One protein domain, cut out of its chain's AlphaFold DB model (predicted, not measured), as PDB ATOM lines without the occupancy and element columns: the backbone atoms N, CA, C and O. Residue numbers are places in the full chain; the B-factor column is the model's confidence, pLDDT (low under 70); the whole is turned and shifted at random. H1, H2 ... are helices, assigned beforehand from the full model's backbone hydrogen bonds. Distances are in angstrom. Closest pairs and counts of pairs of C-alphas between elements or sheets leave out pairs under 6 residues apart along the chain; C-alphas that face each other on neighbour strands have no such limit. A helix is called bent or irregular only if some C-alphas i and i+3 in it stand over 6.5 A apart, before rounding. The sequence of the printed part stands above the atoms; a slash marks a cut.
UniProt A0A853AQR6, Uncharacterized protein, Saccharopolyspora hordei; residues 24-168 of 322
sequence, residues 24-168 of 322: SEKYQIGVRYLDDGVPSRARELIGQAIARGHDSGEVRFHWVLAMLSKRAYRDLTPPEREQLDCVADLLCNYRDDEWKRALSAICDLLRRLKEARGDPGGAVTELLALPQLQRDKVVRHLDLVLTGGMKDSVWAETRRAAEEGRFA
ATOM      1  N   SER A  24     184.740 159.932 139.503       93.50
ATOM      2  CA  SER A  24     185.933 159.307 140.089       93.50
ATOM      3  C   SER A  24     186.606 160.185 141.148       93.50
ATOM      4  O   SER A  24     187.029 159.679 142.184       93.50
ATOM      5  N   GLU A  25     186.667 161.501 140.937       92.88
ATOM      6  CA  GLU A  25     187.235 162.444 141.905       92.88
ATOM      7  C   GLU A  25     186.346 162.556 143.148       92.88
ATOM      8  O   GLU A  25     186.839 162.491 144.276       92.88
ATOM      9  N   LYS A  26     185.020 162.624 142.964       92.50
ATOM     10  CA  LYS A  26     184.068 162.600 144.087       92.50
ATOM     11  C   LYS A  26     184.210 161.334 144.925       92.50
ATOM     12  O   LYS A  26     184.198 161.417 146.152       92.50
ATOM     13  N   TYR A  27     184.380 160.184 144.276       96.38
ATOM     14  CA  TYR A  27     184.638 158.921 144.959       96.38
ATOM     15  C   TYR A  27     185.950 158.963 145.758       96.38
ATOM     16  O   TYR A  27     185.926 158.693 146.956       96.38
ATOM     17  N   GLN A  28     187.067 159.384 145.153       95.50
ATOM     18  CA  GLN A  28     188.364 159.469 145.840       95.50
ATOM     19  C   GLN A  28     188.319 160.383 147.069       95.50
ATOM     20  O   GLN A  28     188.830 160.028 148.132       95.50
ATOM     21  N   ILE A  29     187.679 161.548 146.951       93.56
ATOM     22  CA  ILE A  29     187.517 162.469 148.080       93.56
ATOM     23  C   ILE A  29     186.582 161.866 149.135       93.56
ATOM     24  O   ILE A  29     186.843 161.981 150.330       93.56
ATOM     25  N   GLY A  30     185.532 161.160 148.713       95.00
ATOM     26  CA  GLY A  30     184.663 160.401 149.606       95.00
ATOM     27  C   GLY A  30     185.412 159.336 150.414       95.00
ATOM     28  O   GLY A  30     185.198 159.236 151.620       95.00
ATOM     29  N   VAL A  31     186.334 158.594 149.792       95.69
ATOM     30  CA  VAL A  31     187.192 157.615 150.488       95.69
ATOM     31  C   VAL A  31     188.109 158.301 151.499       95.69
ATOM     32  O   VAL A  31     188.224 157.819 152.620       95.69
ATOM     33  N   ARG A  32     188.688 159.461 151.162       94.06
ATOM     34  CA  ARG A  32     189.492 160.242 152.121       94.06
ATOM     35  C   ARG A  32     188.668 160.689 153.327       94.06
ATOM     36  O   ARG A  32     189.089 160.482 154.455       94.06
ATOM     37  N   TYR A  33     187.454 161.198 153.105       93.94
ATOM     38  CA  TYR A  33     186.537 161.517 154.205       93.94
ATOM     39  C   TYR A  33     186.185 160.295 155.058       93.94
ATOM     40  O   TYR A  33     186.013 160.430 156.270       93.94
ATOM     41  N   LEU A  34     186.056 159.110 154.453       94.62
ATOM     42  CA  LEU A  34     185.812 157.875 155.193       94.62
ATOM     43  C   LEU A  34     187.019 157.526 156.071       94.62
ATOM     44  O   LEU A  34     186.843 157.271 157.263       94.62
ATOM     45  N   ASP A  35     188.223 157.575 155.503       93.06
ATOM     46  CA  ASP A  35     189.477 157.280 156.201       93.06
ATOM     47  C   ASP A  35     189.762 158.287 157.336       93.06
ATOM     48  O   ASP A  35     190.242 157.875 158.396       93.06
ATOM     49  N   ASP A  36     189.355 159.552 157.166       90.69
ATOM     50  CA  ASP A  36     189.404 160.624 158.177       90.69
ATOM     51  C   ASP A  36     188.260 160.539 159.213       90.69
ATOM     52  O   ASP A  36     188.149 161.359 160.127       90.69
ATOM     53  N   GLY A  37     187.377 159.541 159.100       89.75
ATOM     54  CA  GLY A  37     186.323 159.283 160.079       89.75
ATOM     55  C   GLY A  37     185.115 160.221 159.982       89.75
ATOM     56  O   GLY A  37     184.406 160.400 160.982       89.75
ATOM     57  N   VAL A  38     184.833 160.777 158.801       92.88
ATOM     58  CA  VAL A  38     183.654 161.608 158.486       92.88
ATOM     59  C   VAL A  38     182.687 160.832 157.565       92.88
ATOM     60  O   VAL A  38     182.536 161.144 156.378       92.88
ATOM     61  N   PRO A  39     181.995 159.798 158.086       93.62
ATOM     62  CA  PRO A  39     181.251 158.844 157.260       93.62
ATOM     63  C   PRO A  39     180.024 159.442 156.562       93.62
ATOM     64  O   PRO A  39     179.675 159.020 155.463       93.62
ATOM     65  N   SER A  40     179.389 160.459 157.151       92.69
ATOM     66  CA  SER A  40     178.233 161.137 156.549       92.69
ATOM     67  C   SER A  40     178.593 161.795 155.215       92.69
ATOM     68  O   SER A  40     177.901 161.579 154.219       92.69
ATOM     69  N   ARG A  41     179.706 162.541 155.182       93.25
ATOM     70  CA  ARG A  41     180.195 163.209 153.971       93.25
ATOM     71  C   ARG A  41     180.740 162.213 152.954       93.25
ATOM     72  O   ARG A  41     180.480 162.365 151.763       93.25
ATOM     73  N   ALA A  42     181.427 161.171 153.423       95.44
ATOM     74  CA  ALA A  42     181.873 160.072 152.575       95.44
ATOM     75  C   ALA A  42     180.699 159.410 151.840       95.44
ATOM     76  O   ALA A  42     180.712 159.311 150.615       95.44
ATOM     77  N   ARG A  43     179.642 159.029 152.569       95.50
ATOM     78  CA  ARG A  43     178.447 158.385 152.004       95.50
ATOM     79  C   ARG A  43     177.774 159.252 150.943       95.50
ATOM     80  O   ARG A  43     177.349 158.731 149.916       95.50
ATOM     81  N   GLU A  44     177.683 160.558 151.185       94.94
ATOM     82  CA  GLU A  44     177.104 161.508 150.233       94.94
ATOM     83  C   GLU A  44     177.923 161.581 148.938       94.94
ATOM     84  O   GLU A  44     177.370 161.415 147.852       94.94
ATOM     85  N   LEU A  45     179.240 161.786 149.036       95.38
ATOM     86  CA  LEU A  45     180.113 161.927 147.867       95.38
ATOM     87  C   LEU A  45     180.230 160.629 147.065       95.38
ATOM     88  O   LEU A  45     180.140 160.656 145.837       95.38
ATOM     89  N   ILE A  46     180.363 159.491 147.750       96.31
ATOM     90  CA  ILE A  46     180.394 158.173 147.111       96.31
ATOM     91  C   ILE A  46     179.032 157.873 146.469       96.31
ATOM     92  O   ILE A  46     178.975 157.420 145.329       96.31
ATOM     93  N   GLY A  47     177.925 158.203 147.142       95.19
ATOM     94  CA  GLY A  47     176.578 158.074 146.578       95.19
ATOM     95  C   GLY A  47     176.374 158.921 145.317       95.19
ATOM     96  O   GLY A  47     175.791 158.444 144.347       95.19
ATOM     97  N   GLN A  48     176.907 160.147 145.283       94.81
ATOM     98  CA  GLN A  48     176.893 160.990 144.081       94.81
ATOM     99  C   GLN A  48     177.729 160.397 142.940       94.81
ATOM    100  O   GLN A  48     177.341 160.525 141.779       94.81
ATOM    101  N   ALA A  49     178.867 159.770 143.246       95.25
ATOM    102  CA  ALA A  49     179.689 159.090 142.248       95.25
ATOM    103  C   ALA A  49     178.937 157.901 141.626       95.25
ATOM    104  O   ALA A  49     178.857 157.808 140.399       95.25
ATOM    105  N   ILE A  50     178.298 157.075 142.463       95.00
ATOM    106  CA  ILE A  50     177.437 155.960 142.038       95.00
ATOM    107  C   ILE A  50     176.293 156.472 141.151       95.00
ATOM    108  O   ILE A  50     176.087 155.960 140.054       95.00
ATOM    109  N   ALA A  51     175.586 157.526 141.576       93.75
ATOM    110  CA  ALA A  51     174.468 158.101 140.821       93.75
ATOM    111  C   ALA A  51     174.875 158.648 139.439       93.75
ATOM    112  O   ALA A  51     174.038 158.752 138.545       93.75
ATOM    113  N   ARG A  52     176.156 158.991 139.251       93.19
ATOM    114  CA  ARG A  52     176.731 159.434 137.970       93.19
ATOM    115  C   ARG A  52     177.424 158.301 137.192       93.19
ATOM    116  O   ARG A  52     178.188 158.583 136.274       93.19
ATOM    117  N   GLY A  53     177.170 157.039 137.547       91.56
ATOM    118  CA  GLY A  53     177.631 155.858 136.809       91.56
ATOM    119  C   GLY A  53     179.004 155.316 137.215       91.56
ATOM    120  O   GLY A  53     179.494 154.387 136.577       91.56
ATOM    121  N   HIS A  54     179.638 155.851 138.265       93.69
ATOM    122  CA  HIS A  54     180.863 155.271 138.824       93.69
ATOM    123  C   HIS A  54     180.503 154.219 139.875       93.69
ATOM    124  O   HIS A  54     180.575 154.475 141.074       93.69
ATOM    125  N   ASP A  55     180.050 153.059 139.401       93.75
ATOM    126  CA  ASP A  55     179.544 151.969 140.233       93.75
ATOM    127  C   ASP A  55     180.378 150.696 140.036       93.75
ATOM    128  O   ASP A  55     180.447 150.135 138.942       93.75
ATOM    129  N   SER A  56     181.053 150.257 141.095       94.19
ATOM    130  CA  SER A  56     181.869 149.043 141.122       94.19
ATOM    131  C   SER A  56     181.795 148.391 142.503       94.19
ATOM    132  O   SER A  56     181.379 149.028 143.476       94.19
ATOM    133  N   GLY A  57     182.249 147.137 142.617       93.31
ATOM    134  CA  GLY A  57     182.308 146.431 143.901       93.31
ATOM    135  C   GLY A  57     183.113 147.195 144.960       93.31
ATOM    136  O   GLY A  57     182.682 147.291 146.105       93.31
ATOM    137  N   GLU A  58     184.220 147.826 144.563       95.69
ATOM    138  CA  GLU A  58     185.036 148.694 145.425       95.69
ATOM    139  C   GLU A  58     184.265 149.938 145.889       95.69
ATOM    140  O   GLU A  58     184.214 150.245 147.083       95.69
ATOM    141  N   VAL A  59     183.599 150.638 144.965       96.25
ATOM    142  CA  VAL A  59     182.826 151.845 145.297       96.25
ATOM    143  C   VAL A  59     181.681 151.503 146.254       96.25
ATOM    144  O   VAL A  59     181.481 152.193 147.258       96.25
ATOM    145  N   ARG A  60     180.960 150.404 145.996       95.88
ATOM    146  CA  ARG A  60     179.879 149.913 146.863       95.88
ATOM    147  C   ARG A  60     180.384 149.444 148.216       95.88
ATOM    148  O   ARG A  60     179.743 149.748 149.218       95.88
ATOM    149  N   PHE A  61     181.541 148.789 148.265       96.19
ATOM    150  CA  PHE A  61     182.205 148.429 149.513       96.19
ATOM    151  C   PHE A  61     182.429 149.659 150.395       96.19
ATOM    152  O   PHE A  61     181.937 149.706 151.523       96.19
ATOM    153  N   HIS A  62     183.063 150.707 149.870       97.31
ATOM    154  CA  HIS A  62     183.274 151.939 150.635       97.31
ATOM    155  C   HIS A  62     181.975 152.655 151.003       97.31
ATOM    156  O   HIS A  62     181.876 153.226 152.089       97.31
ATOM    157  N   TRP A  63     180.970 152.615 150.133       97.25
ATOM    158  CA  TRP A  63     179.664 153.197 150.420       97.25
ATOM    159  C   TRP A  63     178.956 152.498 151.592       97.25
ATOM    160  O   TRP A  63     178.446 153.172 152.490       97.25
ATOM    161  N   VAL A  64     178.983 151.160 151.631       96.38
ATOM    162  CA  VAL A  64     178.444 150.359 152.744       96.38
ATOM    163  C   VAL A  64     179.218 150.631 154.033       96.38
ATOM    164  O   VAL A  64     178.602 150.878 155.072       96.38
ATOM    165  N   LEU A  65     180.555 150.683 153.978       96.25
ATOM    166  CA  LEU A  65     181.369 151.065 155.139       96.25
ATOM    167  C   LEU A  65     180.997 152.459 155.654       96.25
ATOM    168  O   LEU A  65     180.838 152.644 156.857       96.25
ATOM    169  N   ALA A  66     180.805 153.435 154.764       96.62
ATOM    170  CA  ALA A  66     180.389 154.782 155.144       96.62
ATOM    171  C   ALA A  66     178.986 154.815 155.774       96.62
ATOM    172  O   ALA A  66     178.729 155.639 156.648       96.62
ATOM    173  N   MET A  67     178.078 153.919 155.379       95.12
ATOM    174  CA  MET A  67     176.751 153.812 155.992       95.12
ATOM    175  C   MET A  67     176.798 153.236 157.415       95.12
ATOM    176  O   MET A  67     176.067 153.712 158.286       95.12
ATOM    177  N   LEU A  68     177.646 152.230 157.642       94.19
ATOM    178  CA  LEU A  68     177.759 151.504 158.914       94.19
ATOM    179  C   LEU A  68     178.744 152.144 159.900       94.19
ATOM    180  O   LEU A  68     178.664 151.920 161.105       94.19
ATOM    181  N   SER A  69     179.675 152.956 159.408       93.94
ATOM    182  CA  SER A  69     180.707 153.574 160.231       93.94
ATOM    183  C   SER A  69     180.105 154.435 161.339       93.94
ATOM    184  O   SER A  69     179.360 155.379 161.077       93.94
ATOM    185  N   LYS A  70     180.504 154.146 162.585       91.00
ATOM    186  CA  LYS A  70     180.003 154.790 163.817       91.00
ATOM    187  C   LYS A  70     178.505 154.567 164.085       91.00
ATOM    188  O   LYS A  70     177.919 155.331 164.849       91.00
ATOM    189  N   ARG A  71     177.880 153.534 163.508       91.38
ATOM    190  CA  ARG A  71     176.469 153.182 163.746       91.38
ATOM    191  C   ARG A  71     176.317 151.678 163.953       91.38
ATOM    192  O   ARG A  71     177.001 150.893 163.303       91.38
ATOM    193  N   ALA A  72     175.417 151.254 164.838       88.25
ATOM    194  CA  ALA A  72     175.026 149.849 164.884       88.25
ATOM    195  C   ALA A  72     173.998 149.559 163.779       88.25
ATOM    196  O   ALA A  72     173.247 150.441 163.363       88.25
ATOM    197  N   TYR A  73     173.890 148.303 163.340       87.69
ATOM    198  CA  TYR A  73     172.910 147.909 162.314       87.69
ATOM    199  C   TYR A  73     171.455 148.247 162.706       87.69
ATOM    200  O   TYR A  73     170.633 148.617 161.869       87.69
ATOM    201  N   ARG A  74     171.138 148.181 164.005       86.88
ATOM    202  CA  ARG A  74     169.821 148.549 164.551       86.88
ATOM    203  C   ARG A  74     169.501 150.047 164.460       86.88
ATOM    204  O   ARG A  74     168.326 150.394 164.509       86.88
ATOM    205  N   ASP A  75     170.516 150.897 164.296       89.69
ATOM    206  CA  ASP A  75     170.378 152.356 164.195       89.69
ATOM    207  C   ASP A  75     170.129 152.811 162.743       89.69
ATOM    208  O   ASP A  75     170.033 154.010 162.460       89.69
ATOM    209  N   LEU A  76     170.070 151.869 161.795       90.44
ATOM    210  CA  LEU A  76     169.737 152.144 160.402       90.44
ATOM    211  C   LEU A  76     168.230 152.328 160.220       90.44
ATOM    212  O   LEU A  76     167.408 151.560 160.731       90.44
ATOM    213  N   THR A  77     167.867 153.333 159.432       92.12
ATOM    214  CA  THR A  77     166.479 153.564 159.029       92.12
ATOM    215  C   THR A  77     165.997 152.440 158.093       92.12
ATOM    216  O   THR A  77     166.813 151.789 157.434       92.12
ATOM    217  N   PRO A  78     164.680 152.166 158.003       92.12
ATOM    218  CA  PRO A  78     164.141 151.209 157.033       92.12
ATOM    219  C   PRO A  78     164.649 151.387 155.585       92.12
ATOM    220  O   PRO A  78     165.113 150.390 155.038       92.12
ATOM    221  N   PRO A  79     164.675 152.601 154.986       92.75
ATOM    222  CA  PRO A  79     165.185 152.773 153.623       92.75
ATOM    223  C   PRO A  79     166.690 152.506 153.504       92.75
ATOM    224  O   PRO A  79     167.143 152.010 152.481       92.75
ATOM    225  N   GLU A  80     167.490 152.793 154.535       92.62
ATOM    226  CA  GLU A  80     168.920 152.445 154.523       92.62
ATOM    227  C   GLU A  80     169.129 150.926 154.533       92.62
ATOM    228  O   GLU A  80     170.004 150.422 153.837       92.62
ATOM    229  N   ARG A  81     168.304 150.183 155.280       91.19
ATOM    230  CA  ARG A  81     168.351 148.711 155.284       91.19
ATOM    231  C   ARG A  81     167.931 148.117 153.945       91.19
ATOM    232  O   ARG A  81     168.586 147.199 153.472       91.19
ATOM    233  N   GLU A  82     166.903 148.675 153.315       91.19
ATOM    234  CA  GLU A  82     166.489 148.278 151.967       91.19
ATOM    235  C   GLU A  82     167.602 148.531 150.943       91.19
ATOM    236  O   GLU A  82     167.909 147.662 150.134       91.19
ATOM    237  N   GLN A  83     168.297 149.670 151.035       92.00
ATOM    238  CA  GLN A  83     169.449 149.931 150.173       92.00
ATOM    239  C   GLN A  83     170.585 148.914 150.367       92.00
ATOM    240  O   GLN A  83     171.257 148.579 149.393       92.00
ATOM    241  N   LEU A  84     170.818 148.427 151.591       92.06
ATOM    242  CA  LEU A  84     171.804 147.370 151.853       92.06
ATOM    243  C   LEU A  84     171.369 146.019 151.275       92.06
ATOM    244  O   LEU A  84     172.205 145.323 150.698       92.06
ATOM    245  N   ASP A  85     170.081 145.684 151.376       89.75
ATOM    246  CA  ASP A  85     169.512 144.487 150.750       89.75
ATOM    247  C   ASP A  85     169.682 144.568 149.211       89.75
ATOM    248  O   ASP A  85     170.202 143.634 148.603       89.75
ATOM    249  N   CYS A  86     169.420 145.728 148.585       91.00
ATOM    250  CA  CYS A  86     169.660 145.931 147.147       91.00
ATOM    251  C   CYS A  86     171.134 145.772 146.737       91.00
ATOM    252  O   CYS A  86     171.425 145.333 145.625       91.00
ATOM    253  N   VAL A  87     172.091 146.145 147.596       92.12
ATOM    254  CA  VAL A  87     173.521 145.945 147.297       92.12
ATOM    255  C   VAL A  87     173.860 144.456 147.226       92.12
ATOM    256  O   VAL A  87     174.654 144.072 146.366       92.12
ATOM    257  N   ALA A  88     173.245 143.624 148.073       88.69
ATOM    258  CA  ALA A  88     173.446 142.177 148.037       88.69
ATOM    259  C   ALA A  88     172.960 141.572 146.709       88.69
ATOM    260  O   ALA A  88     173.656 140.738 146.130       88.69
ATOM    261  N   ASP A  89     171.832 142.051 146.179       89.38
ATOM    262  CA  ASP A  89     171.298 141.602 144.886       89.38
ATOM    263  C   ASP A  89     172.208 141.991 143.708       89.38
ATOM    264  O   ASP A  89     172.312 141.265 142.719       89.38
ATOM    265  N   LEU A  90     172.921 143.116 143.819       89.81
ATOM    266  CA  LEU A  90     173.839 143.606 142.786       89.81
ATOM    267  C   LEU A  90     175.195 142.886 142.765       89.81
ATOM    268  O   LEU A  90     175.953 143.063 141.809       89.81
ATOM    269  N   LEU A  91     175.522 142.067 143.773       90.06
ATOM    270  CA  LEU A  91     176.828 141.400 143.885       90.06
ATOM    271  C   LEU A  91     177.182 140.553 142.658       90.06
ATOM    272  O   LEU A  91     178.354 140.476 142.277       90.06
ATOM    273  N   CYS A  92     176.193 139.927 142.017       88.50
ATOM    274  CA  CYS A  92     176.408 139.101 140.830       88.50
ATOM    275  C   CYS A  92     176.937 139.901 139.626       88.50
ATOM    276  O   CYS A  92     177.648 139.334 138.799       88.50
ATOM    277  N   ASN A  93     176.674 141.211 139.575       90.50
ATOM    278  CA  ASN A  93     177.039 142.086 138.459       90.50
ATOM    279  C   ASN A  93     178.469 142.640 138.558       90.50
ATOM    280  O   ASN A  93     178.988 143.175 137.579       90.50
ATOM    281  N   TYR A  94     179.118 142.530 139.720       91.38
ATOM    282  CA  TYR A  94     180.481 143.026 139.906       91.38
ATOM    283  C   TYR A  94     181.535 141.973 139.558       91.38
ATOM    284  O   TYR A  94     181.340 140.764 139.753       91.38
ATOM    285  N   ARG A  95     182.683 142.469 139.080       91.50
ATOM    286  CA  ARG A  95     183.882 141.672 138.803       91.50
ATOM    287  C   ARG A  95     184.291 140.877 140.042       91.50
ATOM    288  O   ARG A  95     184.198 141.376 141.158       91.50
ATOM    289  N   ASP A  96     184.742 139.648 139.827       90.69
ATOM    290  CA  ASP A  96     185.253 138.805 140.903       90.69
ATOM    291  C   ASP A  96     186.652 139.263 141.333       90.69
ATOM    292  O   ASP A  96     187.658 138.930 140.709       90.69
ATOM    293  N   ASP A  97     186.695 140.114 142.355       92.75
ATOM    294  CA  ASP A  97     187.914 140.627 142.969       92.75
ATOM    295  C   ASP A  97     187.805 140.676 144.503       92.75
ATOM    296  O   ASP A  97     186.791 140.316 145.110       92.75
ATOM    297  N   GLU A  98     188.892 141.091 145.155       93.19
ATOM    298  CA  GLU A  98     188.980 141.167 146.616       93.19
ATOM    299  C   GLU A  98     187.913 142.087 147.225       93.19
ATOM    300  O   GLU A  98     187.433 141.830 148.330       93.19
ATOM    301  N   TRP A  99     187.503 143.129 146.495       94.62
ATOM    302  CA  TRP A  99     186.478 144.069 146.936       94.62
ATOM    303  C   TRP A  99     185.094 143.444 146.917       94.62
ATOM    304  O   TRP A  99     184.352 143.590 147.889       94.62
ATOM    305  N   LYS A 100     184.761 142.694 145.859       94.00
ATOM    306  CA  LYS A 100     183.530 141.899 145.826       94.00
ATOM    307  C   LYS A 100     183.502 140.895 146.973       94.00
ATOM    308  O   LYS A 100     182.495 140.818 147.665       94.00
ATOM    309  N   ARG A 101     184.601 140.170 147.218       93.06
ATOM    310  CA  ARG A 101     184.683 139.204 148.328       93.06
ATOM    311  C   ARG A 101     184.450 139.871 149.684       93.06
ATOM    312  O   ARG A 101     183.678 139.359 150.490       93.06
ATOM    313  N   ALA A 102     185.075 141.024 149.918       93.25
ATOM    314  CA  ALA A 102     184.891 141.787 151.147       93.25
ATOM    315  C   ALA A 102     183.453 142.308 151.299       93.25
ATOM    316  O   ALA A 102     182.880 142.227 152.385       93.25
ATOM    317  N   LEU A 103     182.847 142.794 150.213       94.44
ATOM    318  CA  LEU A 103     181.456 143.241 150.201       94.44
ATOM    319  C   LEU A 103     180.482 142.085 150.472       94.44
ATOM    320  O   LEU A 103     179.587 142.244 151.298       94.44
ATOM    321  N   SER A 104     180.691 140.919 149.854       93.44
ATOM    322  CA  SER A 104     179.895 139.712 150.108       93.44
ATOM    323  C   SER A 104     179.952 139.296 151.576       93.44
ATOM    324  O   SER A 104     178.906 139.093 152.184       93.44
ATOM    325  N   ALA A 105     181.146 139.261 152.176       92.62
ATOM    326  CA  ALA A 105     181.309 138.910 153.586       92.62
ATOM    327  C   ALA A 105     180.584 139.900 154.525       92.62
ATOM    328  O   ALA A 105     179.988 139.491 155.524       92.62
ATOM    329  N   ILE A 106     180.562 141.201 154.191       92.50
ATOM    330  CA  ILE A 106     179.760 142.194 154.926       92.50
ATOM    331  C   ILE A 106     178.262 141.918 154.754       92.50
ATOM    332  O   ILE A 106     177.537 141.880 155.745       92.50
ATOM    333  N   CYS A 107     177.779 141.725 153.524       91.81
ATOM    334  CA  CYS A 107     176.367 141.434 153.264       91.81
ATOM    335  C   CYS A 107     175.904 140.164 153.998       91.81
ATOM    336  O   CYS A 107     174.825 140.151 154.591       91.81
ATOM    337  N   ASP A 108     176.737 139.126 154.025       90.62
ATOM    338  CA  ASP A 108     176.459 137.870 154.718       90.62
ATOM    339  C   ASP A 108     176.438 138.043 156.241       90.62
ATOM    340  O   ASP A 108     175.552 137.498 156.909       90.62
ATOM    341  N   LEU A 109     177.341 138.860 156.795       89.75
ATOM    342  CA  LEU A 109     177.298 139.257 158.202       89.75
ATOM    343  C   LEU A 109     175.982 139.978 158.532       89.75
ATOM    344  O   LEU A 109     175.307 139.620 159.497       89.75
ATOM    345  N   LEU A 110     175.597 140.978 157.735       89.06
ATOM    346  CA  LEU A 110     174.372 141.752 157.961       89.06
ATOM    347  C   LEU A 110     173.113 140.881 157.859       89.06
ATOM    348  O   LEU A 110     172.194 141.035 158.667       89.06
ATOM    349  N   ARG A 111     173.086 139.929 156.918       88.56
ATOM    350  CA  ARG A 111     171.989 138.961 156.776       88.56
ATOM    351  C   ARG A 111     171.847 138.101 158.031       88.56
ATOM    352  O   ARG A 111     170.754 138.010 158.582       88.56
ATOM    353  N   ARG A 112     172.956 137.564 158.549       86.81
ATOM    354  CA  ARG A 112     172.964 136.771 159.793       86.81
ATOM    355  C   ARG A 112     172.571 137.598 161.016       86.81
ATOM    356  O   ARG A 112     171.898 137.081 161.894       86.81
ATOM    357  N   LEU A 113     172.927 138.886 161.059       83.38
ATOM    358  CA  LEU A 113     172.494 139.802 162.124       83.38
ATOM    359  C   LEU A 113     170.991 140.128 162.074       83.38
ATOM    360  O   LEU A 113     170.402 140.437 163.109       83.38
ATOM    361  N   LYS A 114     170.367 140.075 160.890       82.94
ATOM    362  CA  LYS A 114     168.912 140.224 160.710       82.94
ATOM    363  C   LYS A 114     168.157 138.990 161.216       82.94
ATOM    364  O   LYS A 114     167.037 139.110 161.710       82.94
ATOM    365  N   GLU A 115     168.763 137.811 161.111       83.38
ATOM    366  CA  GLU A 115     168.187 136.541 161.546       83.38
ATOM    367  C   GLU A 115     168.386 136.332 163.057       83.38
ATOM    368  O   GLU A 115     169.495 136.134 163.536       83.38
ATOM    369  N   ALA A 116     167.298 136.292 163.836       63.00
ATOM    370  CA  ALA A 116     167.347 136.187 165.305       63.00
ATOM    371  C   ALA A 116     168.060 134.930 165.867       63.00
ATOM    372  O   ALA A 116     168.288 134.841 167.072       63.00
ATOM    373  N   ARG A 117     168.378 133.944 165.017       63.19
ATOM    374  CA  ARG A 117     169.105 132.708 165.362       63.19
ATOM    375  C   ARG A 117     170.331 132.450 164.477       63.19
ATOM    376  O   ARG A 117     170.906 131.368 164.569       63.19
ATOM    377  N   GLY A 118     170.704 133.386 163.604       65.25
ATOM    378  CA  GLY A 118     171.864 133.216 162.736       65.25
ATOM    379  C   GLY A 118     173.146 133.248 163.561       65.25
ATOM    380  O   GLY A 118     173.377 134.210 164.286       65.25
ATOM    381  N   ASP A 119     173.981 132.212 163.464       75.75
ATOM    382  CA  ASP A 119     175.337 132.256 164.018       75.75
ATOM    383  C   ASP A 119     176.205 133.166 163.129       75.75
ATOM    384  O   ASP A 119     176.463 132.813 161.968       75.75
ATOM    385  N   PRO A 120     176.654 134.339 163.617       76.19
ATOM    386  CA  PRO A 120     177.482 135.235 162.827       76.19
ATOM    387  C   PRO A 120     178.941 134.757 162.719       76.19
ATOM    388  O   PRO A 120     179.688 135.312 161.914       76.19
ATOM    389  N   GLY A 121     179.359 133.730 163.472       76.00
ATOM    390  CA  GLY A 121     180.749 133.263 163.538       76.00
ATOM    391  C   GLY A 121     181.343 132.864 162.184       76.00
ATOM    392  O   GLY A 121     182.497 133.186 161.895       76.00
ATOM    393  N   GLY A 122     180.539 132.251 161.307       80.50
ATOM    394  CA  GLY A 122     180.960 131.927 159.938       80.50
ATOM    395  C   GLY A 122     181.315 133.169 159.110       80.50
ATOM    396  O   GLY A 122     182.390 133.223 158.519       80.50
ATOM    397  N   ALA A 123     180.472 134.206 159.143       82.69
ATOM    398  CA  ALA A 123     180.732 135.450 158.413       82.69
ATOM    399  C   ALA A 123     181.921 136.227 159.001       82.69
ATOM    400  O   ALA A 123     182.706 136.815 158.265       82.69
ATOM    401  N   VAL A 124     182.114 136.187 160.324       84.44
ATOM    402  CA  VAL A 124     183.308 136.772 160.961       84.44
ATOM    403  C   VAL A 124     184.582 136.059 160.514       84.44
ATOM    404  O   VAL A 124     185.587 136.716 160.260       84.44
ATOM    405  N   THR A 125     184.543 134.735 160.367       85.62
ATOM    406  CA  THR A 125     185.689 133.955 159.875       85.62
ATOM    407  C   THR A 125     186.061 134.363 158.448       85.62
ATOM    408  O   THR A 125     187.236 134.579 158.156       85.62
ATOM    409  N   GLU A 126     185.070 134.551 157.575       87.38
ATOM    410  CA  GLU A 126     185.295 135.052 156.214       87.38
ATOM    411  C   GLU A 126     185.856 136.479 156.201       87.38
ATOM    412  O   GLU A 126     186.783 136.756 155.441       87.38
ATOM    413  N   LEU A 127     185.370 137.364 157.081       88.00
ATOM    414  CA  LEU A 127     185.919 138.716 157.239       88.00
ATOM    415  C   LEU A 127     187.385 138.701 157.699       88.00
ATOM    416  O   LEU A 127     188.183 139.520 157.243       88.00
ATOM    417  N   LEU A 128     187.759 137.773 158.585       85.19
ATOM    418  CA  LEU A 128     189.139 137.621 159.052       85.19
ATOM    419  C   LEU A 128     190.069 137.038 157.978       85.19
ATOM    420  O   LEU A 128     191.251 137.392 157.943       85.19
ATOM    421  N   ALA A 129     189.533 136.214 157.074       89.12
ATOM    422  CA  ALA A 129     190.252 135.645 155.935       89.12
ATOM    423  C   ALA A 129     190.467 136.632 154.770       89.12
ATOM    424  O   ALA A 129     191.149 136.295 153.799       89.12
ATOM    425  N   LEU A 130     189.900 137.843 154.839       90.69
ATOM    426  CA  LEU A 130     190.120 138.879 153.830       90.69
ATOM    427  C   LEU A 130     191.591 139.332 153.786       90.69
ATOM    428  O   LEU A 130     192.287 139.289 154.808       90.69
ATOM    429  N   PRO A 131     192.061 139.837 152.626       89.94
ATOM    430  CA  PRO A 131     193.358 140.490 152.553       89.94
ATOM    431  C   PRO A 131     193.428 141.683 153.516       89.94
ATOM    432  O   PRO A 131     192.419 142.310 153.859       89.94
ATOM    433  N   GLN A 132     194.644 141.984 153.975       86.31
ATOM    434  CA  GLN A 132     194.869 142.891 155.103       86.31
ATOM    435  C   GLN A 132     194.258 144.283 154.890       86.31
ATOM    436  O   GLN A 132     193.639 144.819 155.803       86.31
ATOM    437  N   LEU A 133     194.347 144.826 153.671       89.50
ATOM    438  CA  LEU A 133     193.814 146.149 153.343       89.50
ATOM    439  C   LEU A 133     192.297 146.253 153.577       89.50
ATOM    440  O   LEU A 133     191.824 147.207 154.197       89.50
ATOM    441  N   GLN A 134     191.521 145.287 153.079       92.94
ATOM    442  CA  GLN A 134     190.066 145.281 153.226       92.94
ATOM    443  C   GLN A 134     189.676 144.953 154.666       92.94
ATOM    444  O   GLN A 134     188.796 145.614 155.219       92.94
ATOM    445  N   ARG A 135     190.363 143.990 155.295       90.81
ATOM    446  CA  ARG A 135     190.126 143.610 156.693       90.81
ATOM    447  C   ARG A 135     190.298 144.796 157.642       90.81
ATOM    448  O   ARG A 135     189.414 145.041 158.458       90.81
ATOM    449  N   ASP A 136     191.369 145.573 157.496       89.50
ATOM    450  CA  ASP A 136     191.633 146.733 158.355       89.50
ATOM    451  C   ASP A 136     190.532 147.801 158.216       89.50
ATOM    452  O   ASP A 136     190.080 148.376 159.212       89.50
ATOM    453  N   LYS A 137     190.029 148.022 156.992       92.94
ATOM    454  CA  LYS A 137     188.898 148.931 156.738       92.94
ATOM    455  C   LYS A 137     187.593 148.411 157.346       92.94
ATOM    456  O   LYS A 137     186.871 149.185 157.975       92.94
ATOM    457  N   VAL A 138     187.299 147.116 157.212       91.25
ATOM    458  CA  VAL A 138     186.128 146.485 157.842       91.25
ATOM    459  C   VAL A 138     186.185 146.663 159.355       91.25
ATOM    460  O   VAL A 138     185.246 147.206 159.928       91.25
ATOM    461  N   VAL A 139     187.281 146.257 160.002       88.38
ATOM    462  CA  VAL A 139     187.421 146.319 161.466       88.38
ATOM    463  C   VAL A 139     187.273 147.755 161.970       88.38
ATOM    464  O   VAL A 139     186.559 147.991 162.944       88.38
ATOM    465  N   ARG A 140     187.874 148.731 161.273       89.31
ATOM    466  CA  ARG A 140     187.760 150.154 161.621       89.31
ATOM    467  C   ARG A 140     186.316 150.664 161.570       89.31
ATOM    468  O   ARG A 140     185.912 151.417 162.454       89.31
ATOM    469  N   HIS A 141     185.559 150.318 160.532       92.25
ATOM    470  CA  HIS A 141     184.244 150.922 160.290       92.25
ATOM    471  C   HIS A 141     183.076 150.114 160.863       92.25
ATOM    472  O   HIS A 141     182.041 150.694 161.178       92.25
ATOM    473  N   LEU A 142     183.224 148.805 161.064       90.06
ATOM    474  CA  LEU A 142     182.162 147.948 161.598       90.06
ATOM    475  C   LEU A 142     182.235 147.767 163.120       90.06
ATOM    476  O   LEU A 142     181.494 146.949 163.655       90.06
ATOM    477  N   ASP A 143     183.047 148.544 163.843       86.94
ATOM    478  CA  ASP A 143     183.196 148.389 165.297       86.94
ATOM    479  C   ASP A 143     181.853 148.404 166.055       86.94
ATOM    480  O   ASP A 143     181.666 147.625 166.980       86.94
ATOM    481  N   LEU A 144     180.867 149.215 165.658       86.94
ATOM    482  CA  LEU A 144     179.546 149.218 166.314       86.94
ATOM    483  C   LEU A 144     178.561 148.172 165.766       86.94
ATOM    484  O   LEU A 144     177.523 147.925 166.378       86.94
ATOM    485  N   VAL A 145     178.872 147.554 164.626       85.38
ATOM    486  CA  VAL A 145     178.096 146.451 164.037       85.38
ATOM    487  C   VAL A 145     178.524 145.113 164.643       85.38
ATOM    488  O   VAL A 145     177.689 144.239 164.878       85.38
ATOM    489  N   LEU A 146     179.815 144.963 164.942       81.75
ATOM    490  CA  LEU A 146     180.365 143.790 165.610       81.75
ATOM    491  C   LEU A 146     179.900 143.763 167.079       81.75
ATOM    492  O   LEU A 146     180.276 144.598 167.898       81.75
ATOM    493  N   THR A 147     179.057 142.793 167.422       76.94
ATOM    494  CA  THR A 147     178.638 142.494 168.803       76.94
ATOM    495  C   THR A 147     179.755 141.789 169.593       76.94
ATOM    496  O   THR A 147     180.746 141.345 169.017       76.94
ATOM    497  N   GLY A 148     179.600 141.684 170.922       71.62
ATOM    498  CA  GLY A 148     180.645 141.245 171.866       71.62
ATOM    499  C   GLY A 148     181.475 140.033 171.422       71.62
ATOM    500  O   GLY A 148     182.667 140.180 171.183       71.62
ATOM    501  N   GLY A 149     180.854 138.867 171.205       73.50
ATOM    502  CA  GLY A 149     181.600 137.655 170.821       73.50
ATOM    503  C   GLY A 149     182.320 137.750 169.464       73.50
ATOM    504  O   GLY A 149     183.359 137.122 169.254       73.50
ATOM    505  N   MET A 150     181.816 138.581 168.546       79.31
ATOM    506  CA  MET A 150     182.488 138.840 167.269       79.31
ATOM    507  C   MET A 150     183.701 139.751 167.452       79.31
ATOM    508  O   MET A 150     184.753 139.489 166.872       79.31
ATOM    509  N   LYS A 151     183.581 140.787 168.297       81.38
ATOM    510  CA  LYS A 151     184.722 141.629 168.675       81.38
ATOM    511  C   LYS A 151     185.820 140.792 169.309       81.38
ATOM    512  O   LYS A 151     186.967 140.927 168.903       81.38
ATOM    513  N   ASP A 152     185.476 139.903 170.238       83.12
ATOM    514  CA  ASP A 152     186.456 139.052 170.917       83.12
ATOM    515  C   ASP A 152     187.257 138.199 169.923       83.12
ATOM    516  O   ASP A 152     188.476 138.083 170.044       83.12
ATOM    517  N   SER A 153     186.592 137.675 168.888       81.69
ATOM    518  CA  SER A 153     187.237 136.898 167.820       81.69
ATOM    519  C   SER A 153     188.201 137.751 166.984       81.69
ATOM    520  O   SER A 153     189.340 137.349 166.744       81.69
ATOM    521  N   VAL A 154     187.785 138.965 166.598       82.88
ATOM    522  CA  VAL A 154     188.634 139.920 165.862       82.88
ATOM    523  C   VAL A 154     189.838 140.365 166.701       82.88
ATOM    524  O   VAL A 154     190.964 140.427 166.201       82.88
ATOM    525  N   TRP A 155     189.630 140.635 167.991       84.50
ATOM    526  CA  TRP A 155     190.694 141.004 168.926       84.50
ATOM    527  C   TRP A 155     191.678 139.860 169.165       84.50
ATOM    528  O   TRP A 155     192.883 140.105 169.221       84.50
ATOM    529  N   ALA A 156     191.198 138.620 169.279       86.31
ATOM    530  CA  ALA A 156     192.054 137.448 169.433       86.31
ATOM    531  C   ALA A 156     192.982 137.262 168.223       86.31
ATOM    532  O   ALA A 156     194.173 137.009 168.408       86.31
ATOM    533  N   GLU A 157     192.460 137.449 167.008       83.81
ATOM    534  CA  GLU A 157     193.255 137.389 165.778       83.81
ATOM    535  C   GLU A 157     194.276 138.528 165.709       83.81
ATOM    536  O   GLU A 157     195.463 138.299 165.484       83.81
ATOM    537  N   THR A 158     193.833 139.756 165.989       82.88
ATOM    538  CA  THR A 158     194.705 140.941 165.992       82.88
ATOM    539  C   THR A 158     195.846 140.782 166.993       82.88
ATOM    540  O   THR A 158     196.994 141.114 166.696       82.88
ATOM    541  N   ARG A 159     195.553 140.229 168.178       86.94
ATOM    542  CA  ARG A 159     196.564 139.930 169.193       86.94
ATOM    543  C   ARG A 159     197.554 138.878 168.702       86.94
ATOM    544  O   ARG A 159     198.750 139.094 168.860       86.94
ATOM    545  N   ARG A 160     197.084 137.786 168.087       86.31
ATOM    546  CA  ARG A 160     197.960 136.735 167.542       86.31
ATOM    547  C   ARG A 160     198.896 137.298 166.470       86.31
ATOM    548  O   ARG A 160     200.107 137.138 166.580       86.31
ATOM    549  N   ALA A 161     198.356 138.049 165.511       83.06
ATOM    550  CA  ALA A 161     199.146 138.698 164.467       83.06
ATOM    551  C   ALA A 161     200.170 139.694 165.044       83.06
ATOM    552  O   ALA A 161     201.305 139.772 164.573       83.06
ATOM    553  N   ALA A 162     199.806 140.439 166.092       85.62
ATOM    554  CA  ALA A 162     200.722 141.353 166.771       85.62
ATOM    555  C   ALA A 162     201.821 140.622 167.562       85.62
ATOM    556  O   ALA A 162     202.949 141.109 167.622       85.62
ATOM    557  N   GLU A 163     201.516 139.471 168.164       86.19
ATOM    558  CA  GLU A 163     202.491 138.624 168.857       86.19
ATOM    559  C   GLU A 163     203.498 138.015 167.875       86.19
ATOM    560  O   GLU A 163     204.706 138.120 168.103       86.19
ATOM    561  N   GLU A 164     203.015 137.463 166.760       85.00
ATOM    562  CA  GLU A 164     203.844 136.933 165.670       85.00
ATOM    563  C   GLU A 164     204.696 138.041 165.028       85.00
ATOM    564  O   GLU A 164     205.898 137.880 164.814       85.00
ATOM    565  N   GLY A 165     204.097 139.213 164.802       84.69
ATOM    566  CA  GLY A 165     204.751 140.382 164.218       84.69
ATOM    567  C   GLY A 165     205.620 141.189 165.187       84.69
ATOM    568  O   GLY A 165     206.298 142.127 164.761       84.69
ATOM    569  N   ARG A 166     205.640 140.861 166.488       83.44
ATOM    570  CA  ARG A 166     206.288 141.692 167.522       83.44
ATOM    571  C   ARG A 166     207.765 141.955 167.230       83.44
ATOM    572  O   ARG A 166     208.264 143.041 167.530       83.44
ATOM    573  N   PHE A 167     208.440 140.968 166.648       84.31
ATOM    574  CA  PHE A 167     209.865 141.009 166.315       84.31
ATOM    575  C   PHE A 167     210.145 140.905 164.813       84.31
ATOM    576  O   PHE A 167     211.304 140.754 164.424       84.31
ATOM    577  N   ALA A 168     209.106 140.975 163.977       85.81
ATOM    578  CA  ALA A 168     209.268 140.939 162.532       85.81
ATOM    579  C   ALA A 168     210.176 142.082 162.052       85.81
ATOM    580  O   ALA A 168     210.279 143.124 162.702       85.81
TER     581      ALA A 168
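This is residues 24 to 168 of the 322 residues of an uncharacterized protein of Saccharopolyspora hordei (UniProt A0A853AQR6). A compact bundle of six helices has H3 at its core, with the hairpin of H1 and H2 on one side and H4, H5 and H7 round the others. H6 packs on H5, and the long H8 packs on H6 by residues 150 to 157, while its residues 159 to 168 stick out. The 145 printed residues hold eight named helices, H1 to H8 in order, and no named strand: all helix. The radius of gyration of the C-alphas is 15.1 A, the spans 45 by 39 by 28 A.

H1, residues 24 to 35, begins at C-alpha 24 (185.933, 159.307, 140.089). H2 is residues 39 to 51, H3 57 to 68, H4 78 to 93 (24.4 A), H5 98 to 114 (24.5 A), H6 121 to 128 and H7 132 to 141. H8, residues 148 to 168, 30.1 A, ends at C-alpha 168 (209.268, 140.939, 162.532). H8 is irregular, with C-alphas 164 and 167 7.3 A apart; H4 only just, with 89 and 92 7.0 A apart.

H3, the hub, touches five helices; the closest C-alphas are Leu 34 of H1, 6.2 A from Ala 66; Pro 39 of H2, 4.7 A from Ala 66; Lys 100 of H5, 5.1 A from Gly 57; and His 141 of H7, 5.9 A from Leu 65. H3 and H4 only just touch, with 3 pairs within 8 A, closest Val 64 and Leu 84, 7.3 A. H1 and H2, a hairpin, run opposite ways at a shallow tilt of 21 degrees. H5 and H6 touch, closest C-alphas Leu 109 and Ala 123, 5.1 A. H6 touches H8, closest C-alphas Val 124 and Met 150, 6.7 A. H5 and H8 are apart. Every O i to N i+4 pair is within hydrogen-bond range in H1, H2, H3, H5, H6 and H7; H4 has 10 of 12, H8 15 of 17.

The C-alphas of Pro 79 and Phe 167, the farthest apart, are 47.9 A apart. The printed part has no cut and no long link. Residues 116 to 118 have pLDDT under 70.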